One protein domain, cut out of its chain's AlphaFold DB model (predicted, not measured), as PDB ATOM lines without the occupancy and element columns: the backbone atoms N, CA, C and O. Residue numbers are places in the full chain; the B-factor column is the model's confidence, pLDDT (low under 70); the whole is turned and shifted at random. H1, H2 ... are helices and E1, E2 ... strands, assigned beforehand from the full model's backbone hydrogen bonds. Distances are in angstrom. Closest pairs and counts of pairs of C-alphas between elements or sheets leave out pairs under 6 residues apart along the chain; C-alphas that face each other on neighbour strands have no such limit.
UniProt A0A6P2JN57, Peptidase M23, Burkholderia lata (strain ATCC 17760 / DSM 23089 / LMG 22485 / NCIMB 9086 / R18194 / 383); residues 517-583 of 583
ATOM      1  N   GLN A 517     -26.390  23.974 -35.592       88.12
ATOM      2  CA  GLN A 517     -25.515  23.661 -34.453       88.12
ATOM      3  C   GLN A 517     -25.858  24.466 -33.196       88.12
ATOM      4  O   GLN A 517     -25.730  23.939 -32.092       88.12
ATOM      5  N   GLU A 518     -26.309  25.710 -33.353       89.06
ATOM      6  CA  GLU A 518     -26.788  26.534 -32.240       89.06
ATOM      7  C   GLU A 518     -28.143  26.022 -31.732       89.06
ATOM      8  O   GLU A 518     -28.331  25.876 -30.526       89.06
ATOM      9  N   GLN A 519     -29.072  25.677 -32.631       88.19
ATOM     10  CA  GLN A 519     -30.413  25.237 -32.232       88.19
ATOM     11  C   GLN A 519     -30.443  23.861 -31.569       88.19
ATOM     12  O   GLN A 519     -31.218  23.657 -30.641       88.19
ATOM     13  N   ILE A 520     -29.604  22.909 -31.987       88.00
ATOM     14  CA  ILE A 520     -29.592  21.574 -31.355       88.00
ATOM     15  C   ILE A 520     -29.138  21.607 -29.890       88.00
ATOM     16  O   ILE A 520     -29.367  20.634 -29.174       88.00
ATOM     17  N   GLN A 521     -28.517  22.703 -29.431       84.88
ATOM     18  CA  GLN A 521     -28.203  22.900 -28.011       84.88
ATOM     19  C   GLN A 521     -29.458  23.141 -27.162       84.88
ATOM     20  O   GLN A 521     -29.401  22.983 -25.948       84.88
ATOM     21  N   LEU A 522     -30.580  23.501 -27.794       80.69
ATOM     22  CA  LEU A 522     -31.884  23.674 -27.153       80.69
ATOM     23  C   LEU A 522     -32.611  22.334 -26.960       80.69
ATOM     24  O   LEU A 522     -33.603  22.273 -26.241       80.69
ATOM     25  N   LEU A 523     -32.145  21.258 -27.607       82.12
ATOM     26  CA  LEU A 523     -32.752  19.938 -27.463       82.12
ATOM     27  C   LEU A 523     -32.338  19.307 -26.127       82.12
ATOM     28  O   LEU A 523     -31.147  19.314 -25.788       82.12
ATOM     29  N   PRO A 524     -33.276  18.688 -25.390       75.31
ATOM     30  CA  PRO A 524     -32.945  17.998 -24.155       75.31
ATOM     31  C   PRO A 524     -31.980  16.841 -24.435       75.31
ATOM     32  O   PRO A 524     -32.071  16.150 -25.456       75.31
ATOM     33  N   ARG A 525     -31.032  16.617 -23.517       78.50
ATOM     34  CA  ARG A 525     -30.052  15.524 -23.638       78.50
ATOM     35  C   ARG A 525     -30.700  14.146 -23.494       78.50
ATOM     36  O   ARG A 525     -30.271  13.217 -24.170       78.50
ATOM     37  N   ASN A 526     -31.736  14.057 -22.664       70.94
ATOM     38  CA  ASN A 526     -32.589  12.888 -22.476       70.94
ATOM     39  C   ASN A 526     -34.045  13.360 -22.415       70.94
ATOM     40  O   ASN A 526     -34.313  14.434 -21.873       70.94
ATOM     41  N   SER A 527     -34.982  12.583 -22.957       72.94
ATOM     42  CA  SER A 527     -36.411  12.863 -22.786       72.94
ATOM     43  C   SER A 527     -36.862  12.636 -21.340       72.94
ATOM     44  O   SER A 527     -36.268  11.852 -20.597       72.94
ATOM     45  N   ILE A 528     -37.945  13.309 -20.948       70.75
ATOM     46  CA  ILE A 528     -38.658  13.006 -19.703       70.75
ATOM     47  C   ILE A 528     -39.288  11.607 -19.797       70.75
ATOM     48  O   ILE A 528     -39.756  11.214 -20.867       70.75
ATOM     49  N   SER A 529     -39.308  10.857 -18.689       66.50
ATOM     50  CA  SER A 529     -39.864   9.490 -18.623       66.50
ATOM     51  C   SER A 529     -41.293   9.405 -19.159       66.50
ATOM     52  O   SER A 529     -41.663   8.432 -19.814       66.50
ATOM     53  N   ASP A 530     -42.057  10.470 -18.936       67.88
ATOM     54  CA  ASP A 530     -43.488  10.543 -19.214       67.88
ATOM     55  C   ASP A 530     -43.784  10.892 -20.685       67.88
ATOM     56  O   ASP A 530     -44.927  10.808 -21.126       67.88
ATOM     57  N   ALA A 531     -42.760  11.218 -21.486       61.81
ATOM     58  CA  ALA A 531     -42.881  11.508 -22.920       61.81
ATOM     59  C   ALA A 531     -42.882  10.243 -23.806       61.81
ATOM     60  O   ALA A 531     -42.522  10.302 -24.983       61.81
ATOM     61  N   GLY A 532     -43.278   9.088 -23.258       62.94
ATOM     62  CA  GLY A 532     -43.437   7.849 -24.027       62.94
ATOM     63  C   GLY A 532     -42.139   7.079 -24.305       62.94
ATOM     64  O   GLY A 532     -42.091   6.294 -25.249       62.94
ATOM     65  N   GLY A 533     -41.091   7.285 -23.496       69.50
ATOM     66  CA  GLY A 533     -39.840   6.517 -23.540       69.50
ATOM     67  C   GLY A 533     -38.570   7.374 -23.557       69.50
ATOM     68  O   GLY A 533     -38.629   8.602 -23.575       69.50
ATOM     69  N   HIS A 534     -37.405   6.714 -23.557       76.31
ATOM     70  CA  HIS A 534     -36.090   7.366 -23.586       76.31
ATOM     71  C   HIS A 534     -35.640   7.655 -25.030       76.31
ATOM     72  O   HIS A 534     -35.137   6.774 -25.731       76.31
ATOM     73  N   ILE A 535     -35.791   8.899 -25.480       80.50
ATOM     74  CA  ILE A 535     -35.264   9.389 -26.756       80.50
ATOM     75  C   ILE A 535     -33.839   9.886 -26.512       80.50
ATOM     76  O   ILE A 535     -33.612  10.815 -25.738       80.50
ATOM     77  N   SER A 536     -32.869   9.252 -27.171       85.19
ATOM     78  CA  SER A 536     -31.476   9.702 -27.135       85.19
ATOM     79  C   SER A 536     -31.321  11.060 -27.822       85.19
ATOM     80  O   SER A 536     -32.030  11.362 -28.784       85.19
ATOM     81  N   TRP A 537     -30.333  11.855 -27.406       87.06
ATOM     82  CA  TRP A 537     -30.004  13.113 -28.084       87.06
ATOM     83  C   TRP A 537     -29.754  12.935 -29.593       87.06
ATOM     84  O   TRP A 537     -30.174  13.771 -30.389       87.06
ATOM     85  N   SER A 538     -29.128  11.825 -30.004       88.38
ATOM     86  CA  SER A 538     -28.927  11.490 -31.420       88.38
ATOM     87  C   SER A 538     -30.242  11.301 -32.174       88.38
ATOM     88  O   SER A 538     -30.380  11.822 -33.278       88.38
ATOM     89  N   GLU A 539     -31.217  10.608 -31.581       86.94
ATOM     90  CA  GLU A 539     -32.532  10.423 -32.204       86.94
ATOM     91  C   GLU A 539     -33.329  11.734 -32.209       86.94
ATOM     92  O   GLU A 539     -33.925  12.068 -33.229       86.94
ATOM     93  N   SER A 540     -33.287  12.527 -31.130       87.75
ATOM     94  CA  SER A 540     -33.892  13.869 -31.106       87.75
ATOM     95  C   SER A 540     -33.319  14.764 -32.201       87.75
ATOM     96  O   SER A 540     -34.072  15.385 -32.949       87.75
ATOM     97  N   LYS A 541     -31.988  14.791 -32.348       90.44
ATOM     98  CA  LYS A 541     -31.313  15.537 -33.412       90.44
ATOM     99  C   LYS A 541     -31.758  15.053 -34.792       90.44
ATOM    100  O   LYS A 541     -32.130  15.890 -35.607       90.44
ATOM    101  N   ARG A 542     -31.777  13.735 -35.029       90.56
ATOM    102  CA  ARG A 542     -32.231  13.140 -36.297       90.56
ATOM    103  C   ARG A 542     -33.666  13.554 -36.621       90.56
ATOM    104  O   ARG A 542     -33.924  14.040 -37.712       90.56
ATOM    105  N   ARG A 543     -34.596  13.443 -35.668       89.25
ATOM    106  CA  ARG A 543     -35.998  13.857 -35.861       89.25
ATOM    107  C   ARG A 543     -36.132  15.352 -36.143       89.25
ATOM    108  O   ARG A 543     -36.949  15.741 -36.968       89.25
ATOM    109  N   PHE A 544     -35.322  16.181 -35.490       90.50
ATOM    110  CA  PHE A 544     -35.310  17.632 -35.674       90.50
ATOM    111  C   PHE A 544     -34.770  18.058 -37.054       90.50
ATOM    112  O   PHE A 544     -35.199  19.071 -37.614       90.50
ATOM    113  N   THR A 545     -33.847  17.283 -37.633       92.50
ATOM    114  CA  THR A 545     -33.246  17.561 -38.947       92.50
ATOM    115  C   THR A 545     -33.963  16.870 -40.103       92.50
ATOM    116  O   THR A 545     -34.268  17.513 -41.103       92.50
ATOM    117  N   GLU A 546     -34.243  15.580 -39.970       94.06
ATOM    118  CA  GLU A 546     -34.719  14.682 -41.031       94.06
ATOM    119  C   GLU A 546     -36.198  14.320 -40.887       94.06
ATOM    120  O   GLU A 546     -36.806  13.824 -41.833       94.06
ATOM    121  N   GLY A 547     -36.802  14.590 -39.731       92.56
ATOM    122  CA  GLY A 547     -38.167  14.176 -39.453       92.56
ATOM    123  C   GLY A 547     -38.287  12.684 -39.134       92.56
ATOM    124  O   GLY A 547     -37.306  11.967 -38.902       92.56
ATOM    125  N   ASN A 548     -39.531  12.226 -39.081       90.69
ATOM    126  CA  ASN A 548     -39.895  10.843 -38.817       90.69
ATOM    127  C   ASN A 548     -41.297  10.556 -39.361       90.69
ATOM    128  O   ASN A 548     -42.165  11.424 -39.299       90.69
ATOM    129  N   ASP A 549     -41.529   9.343 -39.846       91.19
ATOM    130  CA  ASP A 549     -42.861   8.840 -40.199       91.19
ATOM    131  C   ASP A 549     -42.869   7.329 -39.938       91.19
ATOM    132  O   ASP A 549     -42.654   6.516 -40.835       91.19
ATOM    133  N   ASP A 550     -42.959   6.955 -38.661       85.38
ATOM    134  CA  ASP A 550     -42.955   5.558 -38.232       85.38
ATOM    135  C   ASP A 550     -43.988   5.304 -37.123       85.38
ATOM    136  O   ASP A 550     -44.756   6.188 -36.735       85.38
ATOM    137  N   SER A 551     -44.005   4.083 -36.583       82.25
ATOM    138  CA  SER A 551     -44.941   3.672 -35.529       82.25
ATOM    139  C   SER A 551     -44.841   4.489 -34.232       82.25
ATOM    140  O   SER A 551     -45.720   4.384 -33.382       82.25
ATOM    141  N   ARG A 552     -43.782   5.289 -34.057       74.94
ATOM    142  CA  ARG A 552     -43.541   6.163 -32.898       74.94
ATOM    143  C   ARG A 552     -44.055   7.588 -33.131       74.94
ATOM    144  O   ARG A 552     -43.903   8.428 -32.247       74.94
ATOM    145  N   GLY A 553     -44.634   7.868 -34.300       81.06
ATOM    146  CA  GLY A 553     -45.260   9.141 -34.648       81.06
ATOM    147  C   GLY A 553     -44.603   9.850 -35.831       81.06
ATOM    148  O   GLY A 553     -43.570   9.433 -36.359       81.06
ATOM    149  N   LYS A 554     -45.212  10.967 -36.233       87.88
ATOM    150  CA  LYS A 554     -44.800  11.753 -37.395       87.88
ATOM    151  C   LYS A 554     -44.218  13.099 -36.976       87.88
ATOM    152  O   LYS A 554     -44.850  13.832 -36.220       87.88
ATOM    153  N   SER A 555     -43.042  13.447 -37.495       88.31
ATOM    154  CA  SER A 555     -42.446  14.780 -37.361       88.31
ATOM    155  C   SER A 555     -41.922  15.270 -38.715       88.31
ATOM    156  O   SER A 555     -41.317  14.491 -39.454       88.31
ATOM    157  N   PRO A 556     -42.150  16.543 -39.084       92.00
ATOM    158  CA  PRO A 556     -41.667  17.071 -40.355       92.00
ATOM    159  C   PRO A 556     -40.132  17.193 -40.362       92.00
ATOM    160  O   PRO A 556     -39.531  17.425 -39.311       92.00
ATOM    161  N   PRO A 557     -39.477  17.080 -41.531       92.94
ATOM    162  CA  PRO A 557     -38.054  17.380 -41.662       92.94
ATOM    163  C   PRO A 557     -37.776  18.877 -41.479       92.94
ATOM    164  O   PRO A 557     -38.655  19.718 -41.673       92.94
ATOM    165  N   ARG A 558     -36.512  19.220 -41.201       91.81
ATOM    166  CA  ARG A 558     -35.990  20.599 -41.149       91.81
ATOM    167  C   ARG A 558     -36.726  21.508 -40.152       91.81
ATOM    168  O   ARG A 558     -36.906  22.696 -40.413       91.81
ATOM    169  N   MET A 559     -37.101  20.979 -38.985       91.38
ATOM    170  CA  MET A 559     -37.754  21.770 -37.931       91.38
ATOM    171  C   MET A 559     -36.904  22.969 -37.489       91.38
ATOM    172  O   MET A 559     -37.450  24.039 -37.235       91.38
ATOM    173  N   TRP A 560     -35.576  22.827 -37.475       89.50
ATOM    174  CA  TRP A 560     -34.647  23.920 -37.163       89.50
ATOM    175  C   TRP A 560     -34.805  25.135 -38.092       89.50
ATOM    176  O   TRP A 560     -34.737  26.286 -37.662       89.50
ATOM    177  N   LEU A 561     -35.071  24.894 -39.378       90.50
ATOM    178  CA  LEU A 561     -35.289  25.956 -40.353       90.50
ATOM    179  C   LEU A 561     -36.643  26.636 -40.113       90.50
ATOM    180  O   LEU A 561     -36.735  27.862 -40.070       90.50
ATOM    181  N   ALA A 562     -37.682  25.831 -39.874       90.81
ATOM    182  CA  ALA A 562     -39.018  26.329 -39.562       90.81
ATOM    183  C   ALA A 562     -39.036  27.196 -38.290       90.81
ATOM    184  O   ALA A 562     -39.735  28.208 -38.257       90.81
ATOM    185  N   LEU A 563     -38.236  26.855 -37.272       91.31
ATOM    186  CA  LEU A 563     -38.104  27.666 -36.059       91.31
ATOM    187  C   LEU A 563     -37.540  29.058 -36.347       91.31
ATOM    188  O   LEU A 563     -38.104  30.033 -35.859       91.31
ATOM    189  N   ASN A 564     -36.511  29.190 -37.191       91.06
ATOM    190  CA  ASN A 564     -36.026  30.514 -37.600       91.06
ATOM    191  C   ASN A 564     -37.126  31.342 -38.281       91.06
ATOM    192  O   ASN A 564     -37.272  32.535 -38.005       91.06
ATOM    193  N   HIS A 565     -37.939  30.715 -39.138       91.31
ATOM    194  CA  HIS A 565     -39.048  31.402 -39.805       91.31
ATOM    195  C   HIS A 565     -40.109  31.854 -38.807       91.31
ATOM    196  O   HIS A 565     -40.560  32.993 -38.880       91.31
ATOM    197  N   ILE A 566     -40.462  30.993 -37.851       91.12
ATOM    198  CA  ILE A 566     -41.402  31.292 -36.768       91.12
ATOM    199  C   ILE A 566     -40.871  32.440 -35.904       91.12
ATOM    200  O   ILE A 566     -41.598  33.403 -35.662       91.12
ATOM    201  N   TYR A 567     -39.604  32.396 -35.492       90.75
ATOM    202  CA  TYR A 567     -39.005  33.439 -34.660       90.75
ATOM    203  C   TYR A 567     -39.019  34.797 -35.345       90.75
ATOM    204  O   TYR A 567     -39.473  35.785 -34.763       90.75
ATOM    205  N   ARG A 568     -38.607  34.829 -36.612       90.12
ATOM    206  CA  ARG A 568     -38.616  36.037 -37.434       90.12
ATOM    207  C   ARG A 568     -40.036  36.549 -37.679       90.12
ATOM    208  O   ARG A 568     -40.284  37.746 -37.524       90.12
ATOM    209  N   LYS A 569     -40.964  35.663 -38.054       91.31
ATOM    210  CA  LYS A 569     -42.353  36.007 -38.380       91.31
ATOM    211  C   LYS A 569     -43.098  36.541 -37.170       91.31
ATOM    212  O   LYS A 569     -43.694  37.598 -37.278       91.31
ATOM    213  N   TYR A 570     -43.023  35.867 -36.027       90.25
ATOM    214  CA  TYR A 570     -43.827  36.188 -34.843       90.25
ATOM    215  C   TYR A 570     -43.070  36.985 -33.769       90.25
ATOM    216  O   TYR A 570     -43.579  37.177 -32.669       90.25
ATOM    217  N   GLY A 571     -41.855  37.459 -34.061       86.88
ATOM    218  CA  GLY A 571     -41.094  38.312 -33.144       86.88
ATOM    219  C   GLY A 571     -40.575  37.595 -31.896       86.88
ATOM    220  O   GLY A 571     -40.400  38.218 -30.848       86.88
ATOM    221  N   ILE A 572     -40.288  36.296 -31.983       87.00
ATOM    222  CA  ILE A 572     -39.704  35.504 -30.886       87.00
ATOM    223  C   ILE A 572     -38.172  35.640 -30.952       87.00
ATOM    224  O   ILE A 572     -37.443  34.665 -31.101       87.00
ATOM    225  N   GLY A 573     -37.679  36.883 -30.932       77.56
ATOM    226  CA  GLY A 573     -36.258  37.183 -31.146       77.56
ATOM    227  C   GLY A 573     -35.429  37.276 -29.861       77.56
ATOM    228  O   GLY A 573     -34.292  36.815 -29.800       77.56
ATOM    229  N   GLY A 574     -36.013  37.820 -28.789       77.31
ATOM    230  CA  GLY A 574     -35.318  37.976 -27.509       77.31
ATOM    231  C   GLY A 574     -35.035  36.637 -26.825       77.31
ATOM    232  O   GLY A 574     -35.862  35.728 -26.887       77.31
ATOM    233  N   SER A 575     -33.910  36.535 -26.110       78.00
ATOM    234  CA  SER A 575     -33.532  35.327 -25.354       78.00
ATOM    235  C   SER A 575     -34.642  34.858 -24.413       78.00
ATOM    236  O   SER A 575     -34.944  33.671 -24.375       78.00
ATOM    237  N   LEU A 576     -35.311  35.791 -23.729       81.56
ATOM    238  CA  LEU A 576     -36.439  35.494 -22.847       81.56
ATOM    239  C   LEU A 576     -37.677  34.997 -23.615       81.56
ATOM    240  O   LEU A 576     -38.310  34.037 -23.191       81.56
ATOM    241  N   ARG A 577     -38.006  35.600 -24.770       85.62
ATOM    242  CA  ARG A 577     -39.121  35.133 -25.620       85.62
ATOM    243  C   ARG A 577     -38.837  33.729 -26.163       85.62
ATOM    244  O   ARG A 577     -39.725  32.885 -26.140       85.62
ATOM    245  N   LYS A 578     -37.600  33.470 -26.608       85.75
ATOM    246  CA  LYS A 578     -37.153  32.144 -27.064       85.75
ATOM    247  C   LYS A 578     -37.206  31.118 -25.935       85.75
ATOM    248  O   LYS A 578     -37.732  30.039 -26.163       85.75
ATOM    249  N   ALA A 579     -36.741  31.469 -24.733       83.44
ATOM    250  CA  ALA A 579     -36.828  30.602 -23.559       83.44
ATOM    251  C   ALA A 579     -38.286  30.223 -23.253       83.44
ATOM    252  O   ALA A 579     -38.608  29.045 -23.244       83.44
ATOM    253  N   HIS A 580     -39.191  31.204 -23.145       85.44
ATOM    254  CA  HIS A 580     -40.616  30.931 -22.921       85.44
ATOM    255  C   HIS A 580     -41.278  30.110 -24.035       85.44
ATOM    256  O   HIS A 580     -42.177  29.324 -23.754       85.44
ATOM    257  N   PHE A 581     -40.880  30.307 -25.294       87.38
ATOM    258  CA  PHE A 581     -41.430  29.542 -26.414       87.38
ATOM    259  C   PHE A 581     -40.963  28.082 -26.409       87.38
ATOM    260  O   PHE A 581     -41.713  27.194 -26.805       87.38
ATOM    261  N   LEU A 582     -39.715  27.842 -26.010       82.19
ATOM    262  CA  LEU A 582     -39.094  26.520 -26.038       82.19
ATOM    263  C   LEU A 582     -39.400  25.676 -24.793       82.19
ATOM    264  O   LEU A 582     -39.319  24.453 -24.896       82.19
ATOM    265  N   GLY A 583     -39.794  26.308 -23.680       68.69
ATOM    266  CA  GLY A 583     -40.130  25.649 -22.413       68.69
ATOM    267  C   GLY A 583     -39.085  25.909 -21.349       68.69
ATOM    268  O   GLY A 583     -38.066  25.183 -21.356       68.69
TER     269      GLY A 583
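AT A GLANCE: This is residues 517 to 583 of the 583 residues of the protein "Peptidase M23" of Burkholderia lata (strain ATCC 17760 / DSM 23089 / LMG 22485 / NCIMB 9086 / R18194 / 383) (UniProt A0A6P2JN57). Three helices, H2, H3 and H4, make an open frame with few contacts: H2 and H3 meet at their ends in a corner, H4 folds back after H3 and runs opposite ways to it at a steep tilt, nearest to it at Tyr 567 and Lys 578, and the short H1 comes close to all three. A small hairpin of strands, E1 and E2, joins H2 to H3 at that corner, and a long loop, residues 523 to 536, leads from H1 to H2. The printed part has 67 residues, with four named helices and two named strands in the order H1 H2 E1 E2 H3 H4; the sheet E1 - E2 is antiparallel and the class is mostly helix. The whole is only just compact, close to loose, with a radius of gyration of the C-alphas of 12.8 A, and it is elongated, spanning 35 by 22 by 20 A.

IN THESE COORDINATES: Find C-alpha 517 at (-25.515, 23.661, -34.453); there H1 begins, residues 517 to 522. After the loop, look for C-alpha 537 at (-30.004, 13.113, -28.084), where H2, residues 537 to 546, sets out on its 13.9 A. Next come E1, residues 548 to 550, and E2, residues 553 to 555. H3, residues 559 to 570, is the longest helix at 15.9 A. H4, residues 575 to 582, covers 10.4 A and ends at C-alpha 582, (-39.094, 26.520, -26.038).

HOW THE PARTS SIT: Start at H1, which is close to H2 but not clearly touching it; the closest C-alphas, of Ile 520 and Lys 541, are 6.6 A apart. It is likewise close to H3, about perpendicular at 79 degrees, with the C-alphas of Gln 519 and Trp 560 closest at 6.6 A. H2 and H3 touch only at their ends, H3 with residues 559 to 560 alone; the closest C-alphas, of Phe 544 and Met 559, are 5.3 A apart. Their steep tilt of 69 degrees, the same way, is only just short of about perpendicular. In the hairpin E1 and E2, look for N 548 and O 555 at 2.9 A and N 555 and O 548 at 2.8 A, both within hydrogen-bond range. H3 and H4 are close but not clearly touching, at a steep tilt of 57 degrees, opposite ways; the C-alphas of Tyr 567 and Lys 578 are closest at 7.9 A. H2 and H4 are apart. In H2, H3 and H4 every O i to N i+4 pair is within hydrogen-bond range; in H1 0 of 2 are, beside 2 of 3 O i to N i+3 pairs.

THE WHOLE: The two C-alphas farthest apart, of Ser 551 and Gly 574, are 36.5 A apart. The printed part has no cut, and the link from H1 to H2 is long. Mean pLDDT of the printed part is 84.3; look for values under 70 at residues 529 to 533 and at residue 583, the chain's last.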